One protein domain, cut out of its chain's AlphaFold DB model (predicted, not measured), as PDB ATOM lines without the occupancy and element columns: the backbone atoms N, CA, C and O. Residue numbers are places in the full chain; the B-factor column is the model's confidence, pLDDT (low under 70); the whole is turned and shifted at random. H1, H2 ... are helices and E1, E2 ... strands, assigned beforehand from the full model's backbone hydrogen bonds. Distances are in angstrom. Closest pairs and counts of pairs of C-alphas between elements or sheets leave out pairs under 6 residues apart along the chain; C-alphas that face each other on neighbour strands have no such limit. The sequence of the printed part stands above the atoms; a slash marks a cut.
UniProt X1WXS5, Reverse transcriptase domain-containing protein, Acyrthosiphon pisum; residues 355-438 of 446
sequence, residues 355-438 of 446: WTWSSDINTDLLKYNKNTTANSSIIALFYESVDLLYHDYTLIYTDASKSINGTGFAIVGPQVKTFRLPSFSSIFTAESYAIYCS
ATOM      1  N   TRP A 355      36.131  15.453 -16.756       83.75
ATOM      2  CA  TRP A 355      36.666  14.895 -15.505       83.75
ATOM      3  C   TRP A 355      37.983  14.129 -15.676       83.75
ATOM      4  O   TRP A 355      38.570  13.730 -14.680       83.75
ATOM      5  N   THR A 356      38.433  13.892 -16.911       82.69
ATOM      6  CA  THR A 356      39.804  13.413 -17.181       82.69
ATOM      7  C   THR A 356      40.799  14.562 -17.246       82.69
ATOM      8  O   THR A 356      41.996  14.339 -17.386       82.69
ATOM      9  N   TRP A 357      40.309  15.799 -17.164       74.81
ATOM     10  CA  TRP A 357      41.162  16.966 -17.129       74.81
ATOM     11  C   TRP A 357      41.821  17.077 -15.753       74.81
ATOM     12  O   TRP A 357      41.207  17.537 -14.793       74.81
ATOM     13  N   SER A 358      43.073  16.640 -15.668       70.62
ATOM     14  CA  SER A 358      43.980  16.924 -14.560       70.62
ATOM     15  C   SER A 358      44.891  18.073 -14.983       70.62
ATOM     16  O   SER A 358      45.888  17.864 -15.678       70.62
ATOM     17  N   SER A 359      44.509  19.304 -14.647       68.75
ATOM     18  CA  SER A 359      45.464  20.411 -14.698       68.75
ATOM     19  C   SER A 359      46.178  20.487 -13.366       68.75
ATOM     20  O   SER A 359      45.525  20.604 -12.331       68.75
ATOM     21  N   ASP A 360      47.502  20.470 -13.420       72.94
ATOM     22  CA  ASP A 360      48.346  20.830 -12.289       72.94
ATOM     23  C   ASP A 360      48.245  22.355 -12.129       72.94
ATOM     24  O   ASP A 360      48.997  23.112 -12.740       72.94
ATOM     25  N   ILE A 361      47.216  22.813 -11.410       78.69
ATOM     26  CA  ILE A 361      46.999  24.234 -11.124       78.69
ATOM     27  C   ILE A 361      47.742  24.552  -9.832       78.69
ATOM     28  O   ILE A 361      47.342  24.092  -8.763       78.69
ATOM     29  N   ASN A 362      48.789  25.367  -9.924       82.25
ATOM     30  CA  ASN A 362      49.414  25.946  -8.745       82.25
ATOM     31  C   ASN A 362      48.582  27.148  -8.271       82.25
ATOM     32  O   ASN A 362      48.394  28.113  -9.013       82.25
ATOM     33  N   THR A 363      48.058  27.060  -7.050       85.50
ATOM     34  CA  THR A 363      47.270  28.110  -6.392       85.50
ATOM     35  C   THR A 363      47.943  28.655  -5.135       85.50
ATOM     36  O   THR A 363      47.295  29.351  -4.354       85.50
ATOM     37  N   ASP A 364      49.229  28.372  -4.915       84.69
ATOM     38  CA  ASP A 364      49.929  28.728  -3.676       84.69
ATOM     39  C   ASP A 364      49.929  30.234  -3.409       84.69
ATOM     40  O   ASP A 364      49.770  30.662  -2.264       84.69
ATOM     41  N   LEU A 365      49.978  31.045  -4.467       85.06
ATOM     42  CA  LEU A 365      49.928  32.501  -4.357       85.06
ATOM     43  C   LEU A 365      48.562  33.041  -3.896       85.06
ATOM     44  O   LEU A 365      48.500  34.164  -3.400       85.06
ATOM     45  N   LEU A 366      47.476  32.256  -3.965       84.44
ATOM     46  CA  LEU A 366      46.159  32.672  -3.450       84.44
ATOM     47  C   LEU A 366      46.121  32.785  -1.920       84.44
ATOM     48  O   LEU A 366      45.197  33.390  -1.379       84.44
ATOM     49  N   LYS A 367      47.106  32.212  -1.216       86.56
ATOM     50  CA  LYS A 367      47.235  32.330   0.244       86.56
ATOM     51  C   LYS A 367      47.558  33.768   0.676       86.56
ATOM     52  O   LYS A 367      47.293  34.129   1.820       86.56
ATOM     53  N   TYR A 368      48.089  34.589  -0.231       85.81
ATOM     54  CA  TYR A 368      48.463  35.974   0.038       85.81
ATOM     55  C   TYR A 368      47.364  36.932  -0.428       85.81
ATOM     56  O   TYR A 368      46.950  36.934  -1.589       85.81
ATOM     57  N   ASN A 369      46.886  37.783   0.479       83.25
ATOM     58  CA  ASN A 369      45.886  38.789   0.139       83.25
ATOM     59  C   ASN A 369      46.552  39.964  -0.599       83.25
ATOM     60  O   ASN A 369      47.468  40.600  -0.067       83.25
ATOM     61  N   LYS A 370      46.061  40.263  -1.812       80.31
ATOM     62  CA  LYS A 370      46.562  41.340  -2.689       80.31
ATOM     63  C   LYS A 370      46.480  42.734  -2.054       80.31
ATOM     64  O   LYS A 370      47.256  43.602  -2.428       80.31
ATOM     65  N   ASN A 371      45.581  42.952  -1.092       81.81
ATOM     66  CA  ASN A 371      45.409  44.258  -0.446       81.81
ATOM     67  C   ASN A 371      46.360  44.484   0.738       81.81
ATOM     68  O   ASN A 371      46.547  45.624   1.151       81.81
ATOM     69  N   THR A 372      46.920  43.418   1.317       86.38
ATOM     70  CA  THR A 372      47.737  43.500   2.543       86.38
ATOM     71  C   THR A 372      49.193  43.113   2.320       86.38
ATOM     72  O   THR A 372      50.053  43.487   3.109       86.38
ATOM     73  N   THR A 373      49.478  42.341   1.273       86.94
ATOM     74  CA  THR A 373      50.825  41.852   0.971       86.94
ATOM     75  C   THR A 373      51.494  42.805  -0.012       86.94
ATOM     76  O   THR A 373      50.886  43.182  -1.011       86.94
ATOM     77  N   ALA A 374      52.744  43.193   0.248       88.38
ATOM     78  CA  ALA A 374      53.483  44.057  -0.666       88.38
ATOM     79  C   ALA A 374      53.650  43.389  -2.045       88.38
ATOM     80  O   ALA A 374      54.016  42.215  -2.136       88.38
ATOM     81  N   ASN A 375      53.430  44.148  -3.124       84.25
ATOM     82  CA  ASN A 375      53.552  43.639  -4.498       84.25
ATOM     83  C   ASN A 375      54.936  43.039  -4.782       84.25
ATOM     84  O   ASN A 375      55.028  42.015  -5.453       84.25
ATOM     85  N   SER A 376      56.004  43.634  -4.241       87.81
ATOM     86  CA  SER A 376      57.373  43.118  -4.365       87.81
ATOM     87  C   SER A 376      57.519  41.707  -3.791       87.81
ATOM     88  O   SER A 376      58.185  40.874  -4.397       87.81
ATOM     89  N   SER A 377      56.849  41.409  -2.675       85.62
ATOM     90  CA  SER A 377      56.842  40.078  -2.064       85.62
ATOM     91  C   SER A 377      56.111  39.052  -2.931       85.62
ATOM     92  O   SER A 377      56.615  37.953  -3.117       85.62
ATOM     93  N   ILE A 378      54.957  39.407  -3.510       85.06
ATOM     94  CA  ILE A 378      54.209  38.505  -4.409       85.06
ATOM     95  C   ILE A 378      55.024  38.207  -5.673       85.06
ATOM     96  O   ILE A 378      55.078  37.062  -6.118       85.06
ATOM     97  N   ILE A 379      55.677  39.228  -6.237       87.06
ATOM     98  CA  ILE A 379      56.546  39.081  -7.409       87.06
ATOM     99  C   ILE A 379      57.723  38.150  -7.088       87.06
ATOM    100  O   ILE A 379      57.993  37.235  -7.862       87.06
ATOM    101  N   ALA A 380      58.386  38.342  -5.943       88.44
ATOM    102  CA  ALA A 380      59.494  37.488  -5.519       88.44
ATOM    103  C   ALA A 380      59.059  36.024  -5.352       88.44
ATOM    104  O   ALA A 380      59.684  35.137  -5.925       88.44
ATOM    105  N   LEU A 381      57.941  35.780  -4.660       88.31
ATOM    106  CA  LEU A 381      57.380  34.436  -4.465       88.31
ATOM    107  C   LEU A 381      56.982  33.766  -5.787       88.31
ATOM    108  O   LEU A 381      57.113  32.551  -5.941       88.31
ATOM    109  N   PHE A 382      56.482  34.545  -6.752       88.75
ATOM    110  CA  PHE A 382      56.167  34.034  -8.083       88.75
ATOM    111  C   PHE A 382      57.426  33.563  -8.810       88.75
ATOM    112  O   PHE A 382      57.439  32.437  -9.302       88.75
ATOM    113  N   TYR A 383      58.475  34.390  -8.862       89.50
ATOM    114  CA  TYR A 383      59.726  34.010  -9.521       89.50
ATOM    115  C   TYR A 383      60.409  32.836  -8.818       89.50
ATOM    116  O   TYR A 383      60.822  31.905  -9.494       89.50
ATOM    117  N   GLU A 384      60.404  32.800  -7.485       89.06
ATOM    118  CA  GLU A 384      60.880  31.644  -6.718       89.06
ATOM    119  C   GLU A 384      60.122  30.360  -7.095       89.06
ATOM    120  O   GLU A 384      60.727  29.322  -7.356       89.06
ATOM    121  N   SER A 385      58.790  30.429  -7.204       87.12
ATOM    122  CA  SER A 385      57.967  29.284  -7.621       87.12
ATOM    123  C   SER A 385      58.266  28.847  -9.056       87.12
ATOM    124  O   SER A 385      58.259  27.653  -9.355       87.12
ATOM    125  N   VAL A 386      58.504  29.805  -9.955       87.19
ATOM    126  CA  VAL A 386      58.871  29.540 -11.351       87.19
ATOM    127  C   VAL A 386      60.235  28.864 -11.438       87.19
ATOM    128  O   VAL A 386      60.345  27.840 -12.107       87.19
ATOM    129  N   ASP A 387      61.235  29.375 -10.727       87.88
ATOM    130  CA  ASP A 387      62.597  28.844 -10.760       87.88
ATOM    131  C   ASP A 387      62.676  27.448 -10.129       87.88
ATOM    132  O   ASP A 387      63.353  26.566 -10.654       87.88
ATOM    133  N   LEU A 388      61.946  27.203  -9.036       87.62
ATOM    134  CA  LEU A 388      61.965  25.908  -8.350       87.62
ATOM    135  C   LEU A 388      61.148  24.827  -9.066       87.62
ATOM    136  O   LEU A 388      61.572  23.674  -9.118       87.62
ATOM    137  N   LEU A 389      59.957  25.164  -9.572       85.31
ATOM    138  CA  LEU A 389      58.993  24.169 -10.066       85.31
ATOM    139  C   LEU A 389      58.877  24.129 -11.592       85.31
ATOM    140  O   LEU A 389      58.384  23.140 -12.137       85.31
ATOM    141  N   TYR A 390      59.283  25.194 -12.286       85.94
ATOM    142  CA  TYR A 390      58.973  25.405 -13.700       85.94
ATOM    143  C   TYR A 390      60.171  25.910 -14.528       85.94
ATOM    144  O   TYR A 390      59.954  26.500 -15.585       85.94
ATOM    145  N   HIS A 391      61.419  25.652 -14.111       84.25
ATOM    146  CA  HIS A 391      62.617  26.169 -14.797       84.25
ATOM    147  C   HIS A 391      62.719  25.774 -16.283       84.25
ATOM    148  O   HIS A 391      63.175  26.566 -17.102       84.25
ATOM    149  N   ASP A 392      62.251  24.577 -16.655       87.25
ATOM    150  CA  ASP A 392      62.274  24.077 -18.042       87.25
ATOM    151  C   ASP A 392      61.033  24.474 -18.865       87.25
ATOM    152  O   ASP A 392      60.837  24.010 -19.993       87.25
ATOM    153  N   TYR A 393      60.146  25.306 -18.316       84.12
ATOM    154  CA  TYR A 393      58.886  25.663 -18.959       84.12
ATOM    155  C   TYR A 393      58.995  26.989 -19.715       84.12
ATOM    156  O   TYR A 393      59.589  27.962 -19.265       84.12
ATOM    157  N   THR A 394      58.324  27.071 -20.866       84.31
ATOM    158  CA  THR A 394      58.103  28.357 -21.537       84.31
ATOM    159  C   THR A 394      56.966  29.106 -20.851       84.31
ATOM    160  O   THR A 394      55.818  28.656 -20.866       84.31
ATOM    161  N   LEU A 395      57.277  30.271 -20.288       86.50
ATOM    162  CA  LEU A 395      56.291  31.124 -19.636       86.50
ATOM    163  C   LEU A 395      55.438  31.840 -20.685       86.50
ATOM    164  O   LEU A 395      55.951  32.481 -21.605       86.50
ATOM    165  N   ILE A 396      54.119  31.714 -20.539       87.00
ATOM    166  CA  ILE A 396      53.145  32.429 -21.356       87.00
ATOM    167  C   ILE A 396      52.199  33.174 -20.428       87.00
ATOM    168  O   ILE A 396      51.512  32.570 -19.604       87.00
ATOM    169  N   TYR A 397      52.134  34.484 -20.610       88.69
ATOM    170  CA  TYR A 397      51.256  35.382 -19.883       88.69
ATOM    171  C   TYR A 397      50.130  35.830 -20.800       88.69
ATOM    172  O   TYR A 397      50.332  36.111 -21.983       88.69
ATOM    173  N   THR A 398      48.927  35.904 -20.253       91.19
ATOM    174  CA  THR A 398      47.750  36.369 -20.979       91.19
ATOM    175  C   THR A 398      47.114  37.491 -20.198       91.19
ATOM    176  O   THR A 398      46.897  37.337 -18.997       91.19
ATOM    177  N   ASP A 399      46.764  38.569 -20.881       91.44
ATOM    178  CA  ASP A 399      46.023  39.665 -20.276       91.44
ATOM    179  C   ASP A 399      44.943  40.171 -21.230       91.44
ATOM    180  O   ASP A 399      45.024  40.006 -22.453       91.44
ATOM    181  N   ALA A 400      43.907  40.768 -20.662       92.88
ATOM    182  CA  ALA A 400      42.805  41.345 -21.397       92.88
ATOM    183  C   ALA A 400      42.491  42.732 -20.854       92.88
ATOM    184  O   ALA A 400      42.536  42.980 -19.655       92.88
ATOM    185  N   SER A 401      42.099  43.638 -21.744       92.44
ATOM    186  CA  SER A 401      41.703  44.987 -21.363       92.44
ATOM    187  C   SER A 401      40.406  45.396 -22.042       92.44
ATOM    188  O   SER A 401      40.078  44.974 -23.156       92.44
ATOM    189  N   LYS A 402      39.644  46.236 -21.341       91.75
ATOM    190  CA  LYS A 402      38.431  46.861 -21.854       91.75
ATOM    191  C   LYS A 402      38.478  48.356 -21.574       91.75
ATOM    192  O   LYS A 402      38.613  48.774 -20.432       91.75
ATOM    193  N   SER A 403      38.328  49.140 -22.631       88.81
ATOM    194  CA  SER A 403      38.237  50.598 -22.594       88.81
ATOM    195  C   SER A 403      36.972  51.064 -23.318       88.81
ATOM    196  O   SER A 403      36.279  50.269 -23.957       88.81
ATOM    197  N   ILE A 404      36.697  52.369 -23.276       83.62
ATOM    198  CA  ILE A 404      35.631  53.001 -24.075       83.62
ATOM    199  C   ILE A 404      35.843  52.751 -25.580       83.62
ATOM    200  O   ILE A 404      34.883  52.552 -26.321       83.62
ATOM    201  N   ASN A 405      37.103  52.670 -26.020       82.38
ATOM    202  CA  ASN A 405      37.476  52.515 -27.429       82.38
ATOM    203  C   ASN A 405      37.481  51.050 -27.901       82.38
ATOM    204  O   ASN A 405      37.700  50.770 -29.086       82.38
ATOM    205  N   GLY A 406      37.234  50.099 -26.998       86.62
ATOM    206  CA  GLY A 406      37.055  48.689 -27.322       86.62
ATOM    207  C   GLY A 406      37.727  47.735 -26.345       86.62
ATOM    208  O   GLY A 406      38.264  48.128 -25.309       86.62
ATOM    209  N   THR A 407      37.687  46.459 -26.716       92.25
ATOM    210  CA  THR A 407      38.184  45.345 -25.910       92.25
ATOM    211  C   THR A 407      39.297  44.642 -26.679       92.25
ATOM    212  O   THR A 407      39.170  44.420 -27.883       92.25
ATOM    213  N   GLY A 408      40.385  44.285 -26.010       93.25
ATOM    214  CA  GLY A 408      41.512  43.583 -26.615       93.25
ATOM    215  C   GLY A 408      42.131  42.584 -25.653       93.25
ATOM    216  O   GLY A 408      41.826  42.585 -24.461       93.25
ATOM    217  N   PHE A 409      42.988  41.722 -26.183       93.81
ATOM    218  CA  PHE A 409      43.781  40.805 -25.376       93.81
ATOM    219  C   PHE A 409      45.193  40.659 -25.932       93.81
ATOM    220  O   PHE A 409      45.431  40.854 -27.128       93.81
ATOM    221  N   ALA A 410      46.121  40.316 -25.049       92.88
ATOM    222  CA  ALA A 410      47.517  40.091 -25.362       92.88
ATOM    223  C   ALA A 410      47.963  38.720 -24.852       92.88
ATOM    224  O   ALA A 410      47.501  38.234 -23.818       92.88
ATOM    225  N   ILE A 411      48.873  38.110 -25.601       92.25
ATOM    226  CA  ILE A 411      49.588  36.896 -25.230       92.25
ATOM    227  C   ILE A 411      51.070  37.244 -25.306       92.25
ATOM    228  O   ILE A 411      51.560  37.641 -26.366       92.25
ATOM    229  N   VAL A 412      51.762  37.126 -24.180       90.94
ATOM    230  CA  VAL A 412      53.183  37.440 -24.029       90.94
ATOM    231  C   VAL A 412      53.924  36.144 -23.727       90.94
ATOM    232  O   VAL A 412      53.637  35.474 -22.744       90.94
ATOM    233  N   GLY A 413      54.873  35.791 -24.584       86.81
ATOM    234  CA  GLY A 413      55.780  34.657 -24.421       86.81
ATOM    235  C   GLY A 413      57.006  34.887 -25.311       86.81
ATOM    236  O   GLY A 413      57.414  36.039 -25.454       86.81
ATOM    237  N   PRO A 414      57.539  33.864 -26.007       85.19
ATOM    238  CA  PRO A 414      58.617  34.057 -26.987       85.19
ATOM    239  C   PRO A 414      58.268  35.065 -28.095       85.19
ATOM    240  O   PRO A 414      59.142  35.702 -28.673       85.19
ATOM    241  N   GLN A 415      56.975  35.205 -28.396       86.69
ATOM    242  CA  GLN A 415      56.430  36.241 -29.267       86.69
ATOM    243  C   GLN A 415      55.302  36.967 -28.540       86.69
ATOM    244  O   GLN A 415      54.495  36.336 -27.852       86.69
ATOM    245  N   VAL A 416      55.209  38.280 -28.750       90.00
ATOM    246  CA  VAL A 416      54.078  39.086 -28.285       90.00
ATOM    247  C   VAL A 416      53.023  39.125 -29.380       90.00
ATOM    248  O   VAL A 416      53.302  39.518 -30.512       90.00
ATOM    249  N   LYS A 417      51.797  38.720 -29.049       90.50
ATOM    250  CA  LYS A 417      50.644  38.815 -29.949       90.50
ATOM    251  C   LYS A 417      49.540  39.616 -29.283       90.50
ATOM    252  O   LYS A 417      49.131  39.302 -28.170       90.50
ATOM    253  N   THR A 418      49.030  40.618 -29.987       92.19
ATOM    254  CA  THR A 418      47.940  41.479 -29.521       92.19
ATOM    255  C   THR A 418      46.777  41.416 -30.490       92.19
ATOM    256  O   THR A 418      46.965  41.552 -31.699       92.19
ATOM    257  N   PHE A 419      45.570  41.258 -29.965       90.00
ATOM    258  CA  PHE A 419      44.356  41.131 -30.759       90.00
ATOM    259  C   PHE A 419      43.300  42.116 -30.270       90.00
ATOM    260  O   PHE A 419      43.121  42.323 -29.068       90.00
ATOM    261  N   ARG A 420      42.559  42.702 -31.214       90.06
ATOM    262  CA  ARG A 420      41.409  43.559 -30.922       90.06
ATOM    263  C   ARG A 420      40.127  42.777 -31.168       90.06
ATOM    264  O   ARG A 420      39.943  42.196 -32.234       90.06
ATOM    265  N   LEU A 421      39.239  42.780 -30.182       87.00
ATOM    266  CA  LEU A 421      37.898  42.224 -30.289       87.00
ATOM    267  C   LEU A 421      36.886  43.335 -30.614       87.00
ATOM    268  O   LEU A 421      37.167  44.519 -30.394       87.00
ATOM    269  N   PRO A 422      35.686  42.984 -31.114       84.31
ATOM    270  CA  PRO A 422      34.611  43.954 -31.283       84.31
ATOM    271  C   PRO A 422      34.330  44.711 -29.980       84.31
ATOM    272  O   PRO A 422      34.362  44.110 -28.902       84.31
ATOM    273  N   SER A 423      34.011  46.004 -30.070       82.44
ATOM    274  CA  SER A 423      33.855  46.903 -28.911       82.44
ATOM    275  C   SER A 423      32.794  46.455 -27.900       82.44
ATOM    276  O   SER A 423      32.904  46.740 -26.710       82.44
ATOM    277  N   PHE A 424      31.793  45.695 -28.344       81.81
ATOM    278  CA  PHE A 424      30.762  45.119 -27.480       81.81
ATOM    279  C   PHE A 424      31.239  43.910 -26.653       81.81
ATOM    280  O   PHE A 424      30.512  43.443 -25.776       81.81
ATOM    281  N   SER A 425      32.441  43.382 -26.902       85.75
ATOM    282  CA  SER A 425      32.961  42.205 -26.195       85.75
ATOM    283  C   SER A 425      33.186  42.501 -24.711       85.75
ATOM    284  O   SER A 425      33.605  43.598 -24.318       85.75
ATOM    285  N   SER A 426      32.893  41.524 -23.853       89.44
ATOM    286  CA  SER A 426      33.163  41.636 -22.416       89.44
ATOM    287  C   SER A 426      34.643  41.396 -22.112       89.44
ATOM    288  O   SER A 426      35.337  40.749 -22.899       89.44
ATOM    289  N   ILE A 427      35.107  41.872 -20.954       91.25
ATOM    290  CA  ILE A 427      36.460  41.574 -20.469       91.25
ATOM    291  C   ILE A 427      36.674  40.058 -20.328       91.25
ATOM    292  O   ILE A 427      37.660  39.527 -20.819       91.25
ATOM    293  N   PHE A 428      35.670  39.331 -19.825       89.62
ATOM    294  CA  PHE A 428      35.696  37.869 -19.715       89.62
ATOM    295  C   PHE A 428      35.828  37.163 -21.065       89.62
ATOM    296  O   PHE A 428      36.488  36.129 -21.175       89.62
ATOM    297  N   THR A 429      35.193  37.707 -22.108       87.31
ATOM    298  CA  THR A 429      35.352  37.201 -23.475       87.31
ATOM    299  C   THR A 429      36.806  37.346 -23.901       87.31
ATOM    300  O   THR A 429      37.396  36.372 -24.349       87.31
ATOM    301  N   ALA A 430      37.395  38.525 -23.708       89.88
ATOM    302  CA  ALA A 430      38.786  38.776 -24.055       89.88
ATOM    303  C   ALA A 430      39.761  37.868 -23.293       89.88
ATOM    304  O   ALA A 430      40.603  37.249 -23.932       89.88
ATOM    305  N   GLU A 431      39.581  37.677 -21.983       89.31
ATOM    306  CA  GLU A 431      40.376  36.718 -21.198       89.31
ATOM    307  C   GLU A 431      40.252  35.286 -21.736       89.31
ATOM    308  O   GLU A 431      41.246  34.582 -21.908       89.31
ATOM    309  N   SER A 432      39.026  34.854 -22.046       86.75
ATOM    310  CA  SER A 432      38.776  33.507 -22.570       86.75
ATOM    311  C   SER A 432      39.459  33.292 -23.923       86.75
ATOM    312  O   SER A 432      40.004  32.220 -24.169       86.75
ATOM    313  N   TYR A 433      39.455  34.310 -24.791       85.94
ATOM    314  CA  TYR A 433      40.172  34.270 -26.066       85.94
ATOM    315  C   TYR A 433      41.688  34.319 -25.884       85.94
ATOM    316  O   TYR A 433      42.386  33.627 -26.616       85.94
ATOM    317  N   ALA A 434      42.199  35.065 -24.903       88.81
ATOM    318  CA  ALA A 434      43.625  35.093 -24.596       88.81
ATOM    319  C   ALA A 434      44.143  33.695 -24.232       88.81
ATOM    320  O   ALA A 434      45.155  33.247 -24.764       88.81
ATOM    321  N   ILE A 435      43.384  32.967 -23.407       85.12
ATOM    322  CA  ILE A 435      43.672  31.571 -23.063       85.12
ATOM    323  C   ILE A 435      43.509  30.673 -24.296       85.12
ATOM    324  O   ILE A 435      44.394  29.886 -24.604       85.12
ATOM    325  N   TYR A 436      42.405  30.798 -25.037       81.75
ATOM    326  CA  TYR A 436      42.124  29.950 -26.202       81.75
ATOM    327  C   TYR A 436      43.159  30.084 -27.331       81.75
ATOM    328  O   TYR A 436      43.515  29.094 -27.964       81.75
ATOM    329  N   CYS A 437      43.632  31.303 -27.597       81.31
ATOM    330  CA  CYS A 437      44.617  31.597 -28.636       81.31
ATOM    331  C   CYS A 437      46.063  31.375 -28.172       81.31
ATOM    332  O   CYS A 437      46.979  31.420 -28.998       81.31
ATOM    333  N   SER A 438      46.283  31.158 -26.873       78.56
ATOM    334  CA  SER A 438      47.595  30.817 -26.341       78.56
ATOM    335  C   SER A 438      47.947  29.370 -26.720       78.56
ATOM    336  O   SER A 438      47.087  28.488 -26.642       78.56
TER     337      SER A 438
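Overview. This is residues 355 to 438 of the 446 residues of the protein "Reverse transcriptase domain-containing protein" of Acyrthosiphon pisum (UniProt X1WXS5). The printed part has two loosely joined lobes, one a small three-stranded sheet, E1, E2 and E3, with the helix H3 packed slantwise over one face and the other face bare, the other the long helix H2 with the short helix H1 and the loop between them. A single stretch, residues 390 to 396, leads from H2 to E1, and residues 355 to 361 stick out as a tail. The printed part has 84 residues, with three named helices and three named strands in the order H1 H2 E1 E2 E3 H3; the sheet's order is E1 - E2 - E3, all antiparallel. The class is mixed, helices and strands. The whole is loose, with a radius of gyration of the C-alphas of 15.5 A and spans of 39 by 34 by 31 A.

Along the chain. H1 is residues 364 to 367, 6.0 A from first to last C-alpha, and begins with C-alpha 364 at (49.929, 28.728, -3.676). H2 is residues 375 to 389, 21.0 A long. E1 is residues 397 to 403, 20.2 A long, with C-alpha 397 at (51.256, 35.382, -19.883). E2 is residues 406 to 412, 19.9 A, and E3 is residues 416 to 421, 16.6 A. H3 is residues 427 to 437, 15.3 A, and ends with C-alpha 437 at (44.617, 31.597, -28.636).

Arrangement. The three strands form a meander, each strand the antiparallel neighbour of the one before. E1 and E2 form a hairpin, with directions 166 degrees apart; N 399 and O 410 are within hydrogen-bond range at 3.0 A. E2 and E3 form a hairpin at 160 degrees, with N 411 and O 417 within range at 2.8 A. H3 is on the sheet, in two layers, helix on one face, at a height over the sheet of 7.8 A. It lies over E1 and E2, slantwise to the strands, at 33 degrees to E1 on the local plane. Its closest C-alphas to E1 are those of Ala 400 and Glu 431, 5.2 A apart. H1 and H2 only just touch, with 3 pairs of C-alphas within 8 A; the closest are those of Leu 365 and Ile 378, 7.4 A apart, and H2 touches with residues 378 to 382 alone. H1 and H2 are not on the sheet, and both are apart from H3. In H2 and H3 every O i to N i+4 pair is within hydrogen-bond range; H1 is too short for such a pair.

Size, cuts and confidence. The two C-alphas farthest apart, those of Leu 388 and Phe 424, are 41.3 A apart. Residues 355 to 361 and 371 to 376 stand free. The printed part has no cut and no long link. The mean pLDDT of the printed part is 86.2, and residue 359 is under 70.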